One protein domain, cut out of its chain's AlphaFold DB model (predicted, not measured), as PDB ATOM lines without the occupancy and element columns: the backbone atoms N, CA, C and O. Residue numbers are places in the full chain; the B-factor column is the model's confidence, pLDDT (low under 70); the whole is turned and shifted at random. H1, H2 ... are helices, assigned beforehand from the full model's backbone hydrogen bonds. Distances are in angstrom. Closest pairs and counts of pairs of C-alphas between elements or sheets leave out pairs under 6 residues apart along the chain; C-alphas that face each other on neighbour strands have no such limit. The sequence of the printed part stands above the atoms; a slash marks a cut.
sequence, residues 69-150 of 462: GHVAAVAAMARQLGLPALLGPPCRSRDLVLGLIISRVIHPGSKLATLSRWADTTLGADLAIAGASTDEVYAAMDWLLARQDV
ATOM      1  N   GLY A  69      -4.973  12.412  29.524       97.00
ATOM      2  CA  GLY A  69      -5.750  12.478  28.274       97.00
ATOM      3  C   GLY A  69      -5.906  11.138  27.538       97.00
ATOM      4  O   GLY A  69      -7.006  10.776  27.130       97.00
ATOM      5  N   HIS A  70      -4.830  10.354  27.427       95.38
ATOM      6  CA  HIS A  70      -4.881   9.030  26.797       95.38
ATOM      7  C   HIS A  70      -5.626   7.989  27.652       95.38
ATOM      8  O   HIS A  70      -6.327   7.140  27.103       95.38
ATOM      9  N   VAL A  71      -5.530   8.078  28.986       97.06
ATOM     10  CA  VAL A  71      -6.306   7.243  29.916       97.06
ATOM     11  C   VAL A  71      -7.793   7.535  29.762       97.06
ATOM     12  O   VAL A  71      -8.581   6.615  29.538       97.06
ATOM     13  N   ALA A  72      -8.168   8.813  29.810       97.06
ATOM     14  CA  ALA A  72      -9.542   9.269  29.673       97.06
ATOM     15  C   ALA A  72     -10.155   8.836  28.336       97.06
ATOM     16  O   ALA A  72     -11.270   8.316  28.326       97.06
ATOM     17  N   ALA A  73      -9.416   8.974  27.229       98.06
ATOM     18  CA  ALA A  73      -9.875   8.568  25.902       98.06
ATOM     19  C   ALA A  73     -10.197   7.065  25.834       98.06
ATOM     20  O   ALA A  73     -11.292   6.678  25.422       98.06
ATOM     21  N   VAL A  74      -9.283   6.202  26.293       98.06
ATOM     22  CA  VAL A  74      -9.492   4.745  26.260       98.06
ATOM     23  C   VAL A  74     -10.573   4.311  27.257       98.06
ATOM     24  O   VAL A  74     -11.414   3.475  26.924       98.06
ATOM     25  N   ALA A  75     -10.616   4.905  28.453       97.12
ATOM     26  CA  ALA A  75     -11.653   4.632  29.448       97.12
ATOM     27  C   ALA A  75     -13.049   5.061  28.962       97.12
ATOM     28  O   ALA A  75     -14.026   4.338  29.171       97.12
ATOM     29  N   ALA A  76     -13.154   6.205  28.281       97.75
ATOM     30  CA  ALA A  76     -14.395   6.665  27.666       97.75
ATOM     31  C   ALA A  76     -14.876   5.687  26.587       97.75
ATOM     32  O   ALA A  76     -16.035   5.275  26.628       97.75
ATOM     33  N   MET A  77     -13.984   5.226  25.703       98.06
ATOM     34  CA  MET A  77     -14.334   4.215  24.699       98.06
ATOM     35  C   MET A  77     -14.746   2.883  25.330       98.06
ATOM     36  O   MET A  77     -15.731   2.282  24.903       98.06
ATOM     37  N   ALA A  78     -14.057   2.430  26.381       97.31
ATOM     38  CA  ALA A  78     -14.440   1.221  27.107       97.31
ATOM     39  C   ALA A  78     -15.862   1.330  27.684       97.31
ATOM     40  O   ALA A  78     -16.647   0.383  27.576       97.31
ATOM     41  N   ARG A  79     -16.227   2.494  28.242       96.56
ATOM     42  CA  ARG A  79     -17.592   2.771  28.717       96.56
ATOM     43  C   ARG A  79     -18.602   2.819  27.573       96.56
ATOM     44  O   ARG A  79     -19.635   2.165  27.678       96.56
ATOM     45  N   GLN A  80     -18.291   3.510  26.476       97.44
ATOM     46  CA  GLN A  80     -19.168   3.605  25.303       97.44
ATOM     47  C   GLN A  80     -19.453   2.229  24.680       97.44
ATOM     48  O   GLN A  80     -20.567   1.959  24.241       97.44
ATOM     49  N   LEU A  81     -18.469   1.326  24.687       94.75
ATOM     50  CA  LEU A  81     -18.629  -0.052  24.216       94.75
ATOM     51  C   LEU A  81     -19.391  -0.957  25.203       94.75
ATOM     52  O   LEU A  81     -19.726  -2.093  24.851       94.75
ATOM     53  N   GLY A  82     -19.666  -0.474  26.420       96.38
ATOM     54  CA  GLY A  82     -20.304  -1.234  27.495       96.38
ATOM     55  C   GLY A  82     -19.386  -2.274  28.145       96.38
ATOM     56  O   GLY A  82     -19.879  -3.205  28.782       96.38
ATOM     57  N   LEU A  83     -18.061  -2.144  27.997       96.19
ATOM     58  CA  LEU A  83     -17.092  -3.132  28.478       96.19
ATOM     59  C   LEU A  83     -17.188  -3.399  29.994       96.19
ATOM     60  O   LEU A  83     -17.187  -4.571  30.366       96.19
ATOM     61  N   PRO A  84     -17.352  -2.397  30.885       96.56
ATOM     62  CA  PRO A  84     -17.495  -2.670  32.318       96.56
ATOM     63  C   PRO A  84     -18.693  -3.579  32.637       96.56
ATOM     64  O   PRO A  84     -18.557  -4.541  33.388       96.56
ATOM     65  N   ALA A  85     -19.850  -3.323  32.015       96.38
ATOM     66  CA  ALA A  85     -21.063  -4.124  32.204       96.38
ATOM     67  C   ALA A  85     -20.979  -5.506  31.526       96.38
ATOM     68  O   ALA A  85     -21.589  -6.477  31.989       96.38
ATOM     69  N   LEU A  86     -20.211  -5.611  30.435       97.06
ATOM     70  CA  LEU A  86     -19.891  -6.888  29.800       97.06
ATOM     71  C   LEU A  86     -19.089  -7.776  30.759       97.06
ATOM     72  O   LEU A  86     -19.480  -8.926  30.965       97.06
ATOM     73  N   LEU A  87     -18.034  -7.222  31.375       97.00
ATOM     74  CA  LEU A  87     -17.182  -7.923  32.339       97.00
ATOM     75  C   LEU A  87     -17.988  -8.400  33.548       97.00
ATOM     76  O   LEU A  87     -17.927  -9.577  33.893       97.00
ATOM     77  N   GLY A  88     -18.792  -7.539  34.178       95.62
ATOM     78  CA  GLY A  88     -19.624  -7.958  35.305       95.62
ATOM     79  C   GLY A  88     -20.143  -6.849  36.214       95.62
ATOM     80  O   GLY A  88     -19.991  -5.667  35.901       95.62
ATOM     81  N   PRO A  89     -20.776  -7.229  37.342       95.62
ATOM     82  CA  PRO A  89     -21.214  -6.264  38.344       95.62
ATOM     83  C   PRO A  89     -20.011  -5.515  38.941       95.62
ATOM     84  O   PRO A  89     -18.893  -6.036  38.898       95.62
ATOM     85  N   PRO A  90     -20.216  -4.306  39.497       96.69
ATOM     86  CA  PRO A  90     -19.161  -3.568  40.183       96.69
ATOM     87  C   PRO A  90     -18.497  -4.376  41.292       96.69
ATOM     88  O   PRO A  90     -19.150  -4.798  42.241       96.69
ATOM     89  N   CYS A  91     -17.194  -4.598  41.150       97.06
ATOM     90  CA  CYS A  91     -16.346  -5.207  42.162       97.06
ATOM     91  C   CYS A  91     -14.873  -4.903  41.866       97.06
ATOM     92  O   CYS A  91     -14.504  -4.580  40.733       97.06
ATOM     93  N   ARG A  92     -14.023  -5.098  42.877       97.19
ATOM     94  CA  ARG A  92     -12.571  -4.895  42.789       97.19
ATOM     95  C   ARG A  92     -11.941  -5.628  41.600       97.19
ATOM     96  O   ARG A  92     -11.220  -5.015  40.818       97.19
ATOM     97  N   SER A  93     -12.255  -6.912  41.417       98.12
ATOM     98  CA  SER A  93     -11.703  -7.726  40.324       98.12
ATOM     99  C   SER A  93     -12.099  -7.207  38.942       98.12
ATOM    100  O   SER A  93     -11.268  -7.191  38.035       98.12
ATOM    101  N   ARG A  94     -13.339  -6.724  38.776       97.88
ATOM    102  CA  ARG A  94     -13.791  -6.105  37.522       97.88
ATOM    103  C   ARG A  94     -12.948  -4.878  37.190       97.88
ATOM    104  O   ARG A  94     -12.521  -4.733  36.047       97.88
ATOM    105  N   ASP A  95     -12.719  -4.010  38.169       98.06
ATOM    106  CA  ASP A  95     -12.007  -2.746  37.960       98.06
ATOM    107  C   ASP A  95     -10.515  -2.975  37.703       98.06
ATOM    108  O   ASP A  95      -9.941  -2.338  36.820       98.06
ATOM    109  N   LEU A  96      -9.913  -3.975  38.356       98.19
ATOM    110  CA  LEU A  96      -8.557  -4.443  38.048       98.19
ATOM    111  C   LEU A  96      -8.453  -4.974  36.615       98.19
ATOM    112  O   LEU A  96      -7.554  -4.577  35.874       98.19
ATOM    113  N   VAL A  97      -9.390  -5.824  36.181       98.12
ATOM    114  CA  VAL A  97      -9.432  -6.330  34.799       98.12
ATOM    115  C   VAL A  97      -9.600  -5.189  33.799       98.12
ATOM    116  O   VAL A  97      -8.894  -5.146  32.790       98.12
ATOM    117  N   LEU A  98     -10.503  -4.247  34.072       98.12
ATOM    118  CA  LEU A  98     -10.713  -3.084  33.218       98.12
ATOM    119  C   LEU A  98      -9.437  -2.236  33.123       98.12
ATOM    120  O   LEU A  98      -9.036  -1.865  32.019       98.12
ATOM    121  N   GLY A  99      -8.757  -2.007  34.250       97.56
ATOM    122  CA  GLY A  99      -7.461  -1.339  34.304       97.56
ATOM    123  C   GLY A  99      -6.400  -2.052  33.467       97.56
ATOM    124  O   GLY A  99      -5.688  -1.403  32.700       97.56
ATOM    125  N   LEU A 100      -6.325  -3.387  33.531       97.81
ATOM    126  CA  LEU A 100      -5.400  -4.186  32.715       97.81
ATOM    127  C   LEU A 100      -5.701  -4.066  31.215       97.81
ATOM    128  O   LEU A 100      -4.767  -3.949  30.420       97.81
ATOM    129  N   ILE A 101      -6.978  -4.078  30.820       97.12
ATOM    130  CA  ILE A 101      -7.390  -3.931  29.417       97.12
ATOM    131  C   ILE A 101      -7.042  -2.532  28.903       97.12
ATOM    132  O   ILE A 101      -6.389  -2.410  27.867       97.12
ATOM    133  N   ILE A 102      -7.410  -1.484  29.644       97.62
ATOM    134  CA  ILE A 102      -7.094  -0.092  29.292       97.62
ATOM    135  C   ILE A 102      -5.577   0.090  29.174       97.62
ATOM    136  O   ILE A 102      -5.085   0.614  28.174       97.62
ATOM    137  N   SER A 103      -4.818  -0.431  30.137       96.88
ATOM    138  CA  SER A 103      -3.353  -0.369  30.114       96.88
ATOM    139  C   SER A 103      -2.765  -1.098  28.912       96.88
ATOM    140  O   SER A 103      -1.817  -0.609  28.308       96.88
ATOM    141  N   ARG A 104      -3.334  -2.247  28.523       96.50
ATOM    142  CA  ARG A 104      -2.880  -3.020  27.360       96.50
ATOM    143  C   ARG A 104      -3.077  -2.263  26.045       96.50
ATOM    144  O   ARG A 104      -2.241  -2.420  25.161       96.50
ATOM    145  N   VAL A 105      -4.142  -1.467  25.933       96.88
ATOM    146  CA  VAL A 105      -4.411  -0.600  24.772       96.88
ATOM    147  C   VAL A 105      -3.458   0.596  24.742       96.88
ATOM    148  O   VAL A 105      -2.927   0.917  23.685       96.88
ATOM    149  N   ILE A 106      -3.218   1.236  25.891       95.94
ATOM    150  CA  ILE A 106      -2.362   2.430  25.995       95.94
ATOM    151  C   ILE A 106      -0.890   2.075  25.804       95.94
ATOM    152  O   ILE A 106      -0.187   2.687  25.006       95.94
ATOM    153  N   HIS A 107      -0.405   1.100  26.570       94.81
ATOM    154  CA  HIS A 107       0.971   0.650  26.496       94.81
ATOM    155  C   HIS A 107       1.068  -0.830  26.891       94.81
ATOM    156  O   HIS A 107       1.169  -1.157  28.080       94.81
ATOM    157  N   PRO A 108       1.133  -1.749  25.912       94.75
ATOM    158  CA  PRO A 108       1.243  -3.171  26.192       94.75
ATOM    159  C   PRO A 108       2.513  -3.486  26.991       94.75
ATOM    160  O   PRO A 108       3.578  -2.915  26.755       94.75
ATOM    161  N   GLY A 109       2.392  -4.400  27.951       93.50
ATOM    162  CA  GLY A 109       3.477  -4.807  28.837       93.50
ATOM    163  C   GLY A 109       3.107  -6.023  29.684       93.50
ATOM    164  O   GLY A 109       1.986  -6.548  29.602       93.50
ATOM    165  N   SER A 110       4.056  -6.482  30.503       93.50
ATOM    166  CA  SER A 110       3.783  -7.500  31.522       93.50
ATOM    167  C   SER A 110       2.809  -6.955  32.575       93.50
ATOM    168  O   SER A 110       2.621  -5.743  32.701       93.50
ATOM    169  N   LYS A 111       2.173  -7.845  33.342       93.44
ATOM    170  CA  LYS A 111       1.273  -7.445  34.438       93.44
ATOM    171  C   LYS A 111       2.009  -6.653  35.506       93.44
ATOM    172  O   LYS A 111       1.516  -5.617  35.922       93.44
ATOM    173  N   LEU A 112       3.225  -7.080  35.840       93.12
ATOM    174  CA  LEU A 112       4.086  -6.375  36.782       93.12
ATOM    175  C   LEU A 112       4.430  -4.958  36.290       93.12
ATOM    176  O   LEU A 112       4.268  -3.992  37.029       93.12
ATOM    177  N   ALA A 113       4.820  -4.813  35.017       94.19
ATOM    178  CA  ALA A 113       5.079  -3.497  34.433       94.19
ATOM    179  C   ALA A 113       3.808  -2.632  34.387       94.19
ATOM    180  O   ALA A 113       3.857  -1.433  34.645       94.19
ATOM    181  N   THR A 114       2.659  -3.242  34.089       94.88
ATOM    182  CA  THR A 114       1.358  -2.560  34.092       94.88
ATOM    183  C   THR A 114       1.021  -2.020  35.480       94.88
ATOM    184  O   THR A 114       0.684  -0.848  35.604       94.88
ATOM    185  N   LEU A 115       1.190  -2.848  36.513       94.88
ATOM    186  CA  LEU A 115       0.925  -2.494  37.904       94.88
ATOM    187  C   LEU A 115       1.761  -1.288  38.348       94.88
ATOM    188  O   LEU A 115       1.213  -0.324  38.873       94.88
ATOM    189  N   SER A 116       3.069  -1.301  38.058       92.44
ATOM    190  CA  SER A 116       3.963  -0.189  38.420       92.44
ATOM    191  C   SER A 116       3.536   1.155  37.815       92.44
ATOM    192  O   SER A 116       3.697   2.195  38.442       92.44
ATOM    193  N   ARG A 117       2.911   1.136  36.633       92.75
ATOM    194  CA  ARG A 117       2.533   2.343  35.883       92.75
ATOM    195  C   ARG A 117       1.202   2.947  36.288       92.75
ATOM    196  O   ARG A 117       0.908   4.076  35.902       92.75
ATOM    197  N   TRP A 118       0.374   2.233  37.046       95.00
ATOM    198  CA  TRP A 118      -0.872   2.813  37.554       95.00
ATOM    199  C   TRP A 118      -0.622   3.966  38.518       95.00
ATOM    200  O   TRP A 118      -1.479   4.835  38.634       95.00
ATOM    201  N   ALA A 119       0.551   4.010  39.155       92.31
ATOM    202  CA  ALA A 119       0.978   5.156  39.942       92.31
ATOM    203  C   ALA A 119       1.367   6.362  39.072       92.31
ATOM    204  O   ALA A 119       1.251   7.486  39.548       92.31
ATOM    205  N   ASP A 120       1.799   6.150  37.826       92.88
ATOM    206  CA  ASP A 120       2.341   7.181  36.925       92.88
ATOM    207  C   ASP A 120       1.289   7.798  36.000       92.88
ATOM    208  O   ASP A 120       1.619   8.599  35.134       92.88
ATOM    209  N   THR A 121       0.021   7.422  36.149       95.31
ATOM    210  CA  THR A 121      -1.110   7.948  35.376       95.31
ATOM    211  C   THR A 121      -2.320   8.087  36.293       95.31
ATOM    212  O   THR A 121      -2.321   7.570  37.409       95.31
ATOM    213  N   THR A 122      -3.385   8.745  35.840       96.19
ATOM    214  CA  THR A 122      -4.613   8.836  36.653       96.19
ATOM    215  C   THR A 122      -5.383   7.516  36.746       96.19
ATOM    216  O   THR A 122      -6.238   7.383  37.614       96.19
ATOM    217  N   LEU A 123      -5.078   6.515  35.905       96.50
ATOM    218  CA  LEU A 123      -5.860   5.278  35.779       96.50
ATOM    219  C   LEU A 123      -6.052   4.547  37.114       96.50
ATOM    220  O   LEU A 123      -7.143   4.045  37.391       96.50
ATOM    221  N   GLY A 124      -4.996   4.487  37.932       95.62
ATOM    222  CA  GLY A 124      -5.046   3.854  39.246       95.62
ATOM    223  C   GLY A 124      -6.070   4.517  40.166       95.62
ATOM    224  O   GLY A 124      -6.859   3.827  40.805       95.62
ATOM    225  N   ALA A 125      -6.088   5.848  40.207       94.88
ATOM    226  CA  ALA A 125      -7.039   6.606  41.011       94.88
ATOM    227  C   ALA A 125      -8.457   6.557  40.415       94.88
ATOM    228  O   ALA A 125      -9.407   6.272  41.138       94.88
ATOM    229  N   ASP A 126      -8.591   6.742  39.097       95.44
ATOM    230  CA  ASP A 126      -9.879   6.821  38.390       95.44
ATOM    231  C   ASP A 126     -10.710   5.533  38.509       95.44
ATOM    232  O   ASP A 126     -11.939   5.577  38.532       95.44
ATOM    233  N   LEU A 127     -10.048   4.371  38.579       95.81
ATOM    234  CA  LEU A 127     -10.694   3.071  38.797       95.81
ATOM    235  C   LEU A 127     -10.611   2.594  40.253       95.81
ATOM    236  O   LEU A 127     -10.976   1.457  40.544       95.81
ATOM    237  N   ALA A 128     -10.103   3.433  41.159       95.56
ATOM    238  CA  ALA A 128      -9.818   3.100  42.551       95.56
ATOM    239  C   ALA A 128      -8.893   1.880  42.739       95.56
ATOM    240  O   ALA A 128      -8.910   1.270  43.799       95.56
ATOM    241  N   ILE A 129      -8.066   1.524  41.748       96.25
ATOM    242  CA  ILE A 129      -7.132   0.377  41.737       96.25
ATOM    243  C   ILE A 129      -5.684   0.727  42.108       96.25
ATOM    244  O   ILE A 129      -4.795  -0.121  42.016       96.25
ATOM    245  N   ALA A 130      -5.423   1.965  42.525       92.50
ATOM    246  CA  ALA A 130      -4.121   2.359  43.049       92.50
ATOM    247  C   ALA A 130      -3.706   1.454  44.224       92.50
ATOM    248  O   ALA A 130      -4.536   1.052  45.040       92.50
ATOM    249  N   GLY A 131      -2.416   1.111  44.287       92.06
ATOM    250  CA  GLY A 131      -1.865   0.251  45.339       92.06
ATOM    251  C   GLY A 131      -2.233  -1.232  45.235       92.06
ATOM    252  O   GLY A 131      -1.934  -1.974  46.164       92.06
ATOM    253  N   ALA A 132      -2.864  -1.674  44.139       96.88
ATOM    254  CA  ALA A 132      -3.155  -3.088  43.938       96.88
ATOM    255  C   ALA A 132      -1.881  -3.947  43.982       96.88
ATOM    256  O   ALA A 132      -0.822  -3.537  43.500       96.88
ATOM    257  N   SER A 133      -1.988  -5.151  44.534       96.69
ATOM    258  CA  SER A 133      -0.888  -6.112  44.560       96.69
ATOM    259  C   SER A 133      -0.845  -6.980  43.297       96.69
ATOM    260  O   SER A 133      -1.801  -7.077  42.522       96.69
ATOM    261  N   THR A 134       0.282  -7.662  43.095       96.19
ATOM    262  CA  THR A 134       0.411  -8.684  42.048       96.19
ATOM    263  C   THR A 134      -0.595  -9.825  42.251       96.19
ATOM    264  O   THR A 134      -1.179 -10.295  41.275       96.19
ATOM    265  N   ASP A 135      -0.856 -10.219  43.500       97.19
ATOM    266  CA  ASP A 135      -1.800 -11.293  43.833       97.19
ATOM    267  C   ASP A 135      -3.245 -10.895  43.522       97.19
ATOM    268  O   ASP A 135      -3.986 -11.682  42.938       97.19
ATOM    269  N   GLU A 136      -3.633  -9.646  43.810       97.62
ATOM    270  CA  GLU A 136      -4.940  -9.112  43.407       97.62
ATOM    271  C   GLU A 136      -5.114  -9.146  41.884       97.62
ATOM    272  O   GLU A 136      -6.187  -9.484  41.383       97.62
ATOM    273  N   VAL A 137      -4.058  -8.821  41.129       97.31
ATOM    274  CA  VAL A 137      -4.079  -8.871  39.662       97.31
ATOM    275  C   VAL A 137      -4.278 -10.299  39.151       97.31
ATOM    276  O   VAL A 137      -5.076 -10.490  38.232       97.31
ATOM    277  N   TYR A 138      -3.593 -11.294  39.718       96.31
ATOM    278  CA  TYR A 138      -3.778 -12.695  39.323       96.31
ATOM    279  C   TYR A 138      -5.154 -13.231  39.736       96.31
ATOM    280  O   TYR A 138      -5.854 -13.787  38.893       96.31
ATOM    281  N   ALA A 139      -5.617 -12.941  40.954       98.00
ATOM    282  CA  ALA A 139      -6.968 -13.293  41.391       98.00
ATOM    283  C   ALA A 139      -8.052 -12.654  40.501       98.00
ATOM    284  O   ALA A 139      -9.079 -13.267  40.201       98.00
ATOM    285  N   ALA A 140      -7.823 -11.429  40.014       98.00
ATOM    286  CA  ALA A 140      -8.716 -10.776  39.064       98.00
ATOM    287  C   ALA A 140      -8.735 -11.469  37.686       98.00
ATOM    288  O   ALA A 140      -9.764 -11.444  37.005       98.00
ATOM    289  N   MET A 141      -7.644 -12.119  37.270       96.62
ATOM    290  CA  MET A 141      -7.642 -12.948  36.059       96.62
ATOM    291  C   MET A 141      -8.423 -14.240  36.235       96.62
ATOM    292  O   MET A 141      -9.163 -14.602  35.325       96.62
ATOM    293  N   ASP A 142      -8.283 -14.914  37.374       97.38
ATOM    294  CA  ASP A 142      -9.050 -16.130  37.661       97.38
ATOM    295  C   ASP A 142     -10.545 -15.804  37.717       97.38
ATOM    296  O   ASP A 142     -11.381 -16.500  37.135       97.38
ATOM    297  N   TRP A 143     -10.879 -14.655  38.309       98.19
ATOM    298  CA  TRP A 143     -12.226 -14.096  38.271       98.19
ATOM    299  C   TRP A 143     -12.714 -13.828  36.839       98.19
ATOM    300  O   TRP A 143     -13.870 -14.109  36.524       98.19
ATOM    301  N   LEU A 144     -11.858 -13.304  35.953       97.56
ATOM    302  CA  LEU A 144     -12.203 -13.100  34.543       97.56
ATOM    303  C   LEU A 144     -12.421 -14.432  33.816       97.56
ATOM    304  O   LEU A 144     -13.388 -14.559  33.063       97.56
ATOM    305  N   LEU A 145     -11.553 -15.416  34.055       96.06
ATOM    306  CA  LEU A 145     -11.621 -16.745  33.451       96.06
ATOM    307  C   LEU A 145     -12.936 -17.445  33.807       96.06
ATOM    308  O   LEU A 145     -13.638 -17.915  32.915       96.06
ATOM    309  N   ALA A 146     -13.343 -17.405  35.079       97.19
ATOM    310  CA  ALA A 146     -14.623 -17.955  35.536       97.19
ATOM    311  C   ALA A 146     -15.851 -17.325  34.844       97.19
ATOM    312  O   ALA A 146     -16.951 -17.878  34.871       97.19
ATOM    313  N   ARG A 147     -15.685 -16.152  34.223       96.25
ATOM    314  CA  ARG A 147     -16.752 -15.386  33.560       96.25
ATOM    315  C   ARG A 147     -16.673 -15.428  32.045       96.25
ATOM    316  O   ARG A 147     -17.569 -14.883  31.393       96.25
ATOM    317  N   GLN A 148     -15.649 -16.076  31.491       94.75
ATOM    318  CA  GLN A 148     -15.431 -16.205  30.057       94.75
ATOM    319  C   GLN A 148     -16.721 -16.623  29.347       94.75
ATOM    320  O   GLN A 148     -17.150 -15.971  28.402       94.75
ATOM    321  N   ASP A 149     -17.408 -17.632  29.873       91.81
ATOM    322  CA  ASP A 149     -18.605 -18.188  29.257       91.81
ATOM    323  C   ASP A 149     -19.750 -17.195  29.110       91.81
ATOM    324  O   ASP A 149     -20.413 -17.134  28.074       91.81
ATOM    325  N   VAL A 150     -19.973 -16.403  30.153       94.06
ATOM    326  CA  VAL A 150     -21.025 -15.391  30.186       94.06
ATOM    327  C   VAL A 150     -20.669 -14.226  29.262       94.06
ATOM    328  O   VAL A 150     -21.541 -13.704  28.567       94.06
TER     329      VAL A 150
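AT A GLANCE: This is residues 69 to 150 of the 462 residues of an uncharacterized protein of Mycobacterium botniense (UniProt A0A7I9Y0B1). The longest helix, H3, runs through the core, and the five other helices are set around it, H1 and H6 on opposite sides and H2 and H4 on opposite sides. H1, H4 and H6 cross it, while the short H5 lies near it between H1 and H4. The printed part has 82 residues with six named helices, H1 to H6 in chain order, and no named strand; its class is all helix. It is compact, with a radius of gyration of the C-alphas of 11.8 A and spans of 33 by 29 by 20 A.

IN THESE COORDINATES: H3, residues 92 to 106, is 21.0 A long and begins at C-alpha 92 (-12.571, -4.895, 42.789). H1, residues 69 to 80, begins at C-alpha 69 (-5.750, 12.478, 28.274) and is 16.4 A long. H2 is residues 83 to 87, H4 residues 111 to 120, 14.9 A, and H5 residues 123 to 126. H6, residues 134 to 145, is 16.8 A long and ends at C-alpha 145 (-11.621, -16.745, 33.451).

HOW THE PARTS SIT: H3 is the hub, touching four helices. Its residues 92 to 97 touch H6, about perpendicular at 86 degrees, with the C-alphas of Ser 93 and Ala 140 closest at 4.5 A. Its residues 102 to 106 touch H1 at a steep tilt of 59 degrees, opposite ways; the closest C-alphas, Val 74 and Ile 102, are 6.2 A apart. H4 touches residues 100 to 104, about perpendicular at 87 degrees, closest at the C-alphas of Ser 103 and Thr 114, 6.5 A. H1 and H6 are apart. Every O i to N i+4 pair is within hydrogen-bond range in H1, H2, H3 and H6, and 4 of 6 in H4; H5 is too short for such a pair.

THE WHOLE: The C-alphas farthest apart, Asp 120 and Asp 149, are 33.8 A apart. The printed part has no cut and no long link. No printed residue is under 70 in pLDDT.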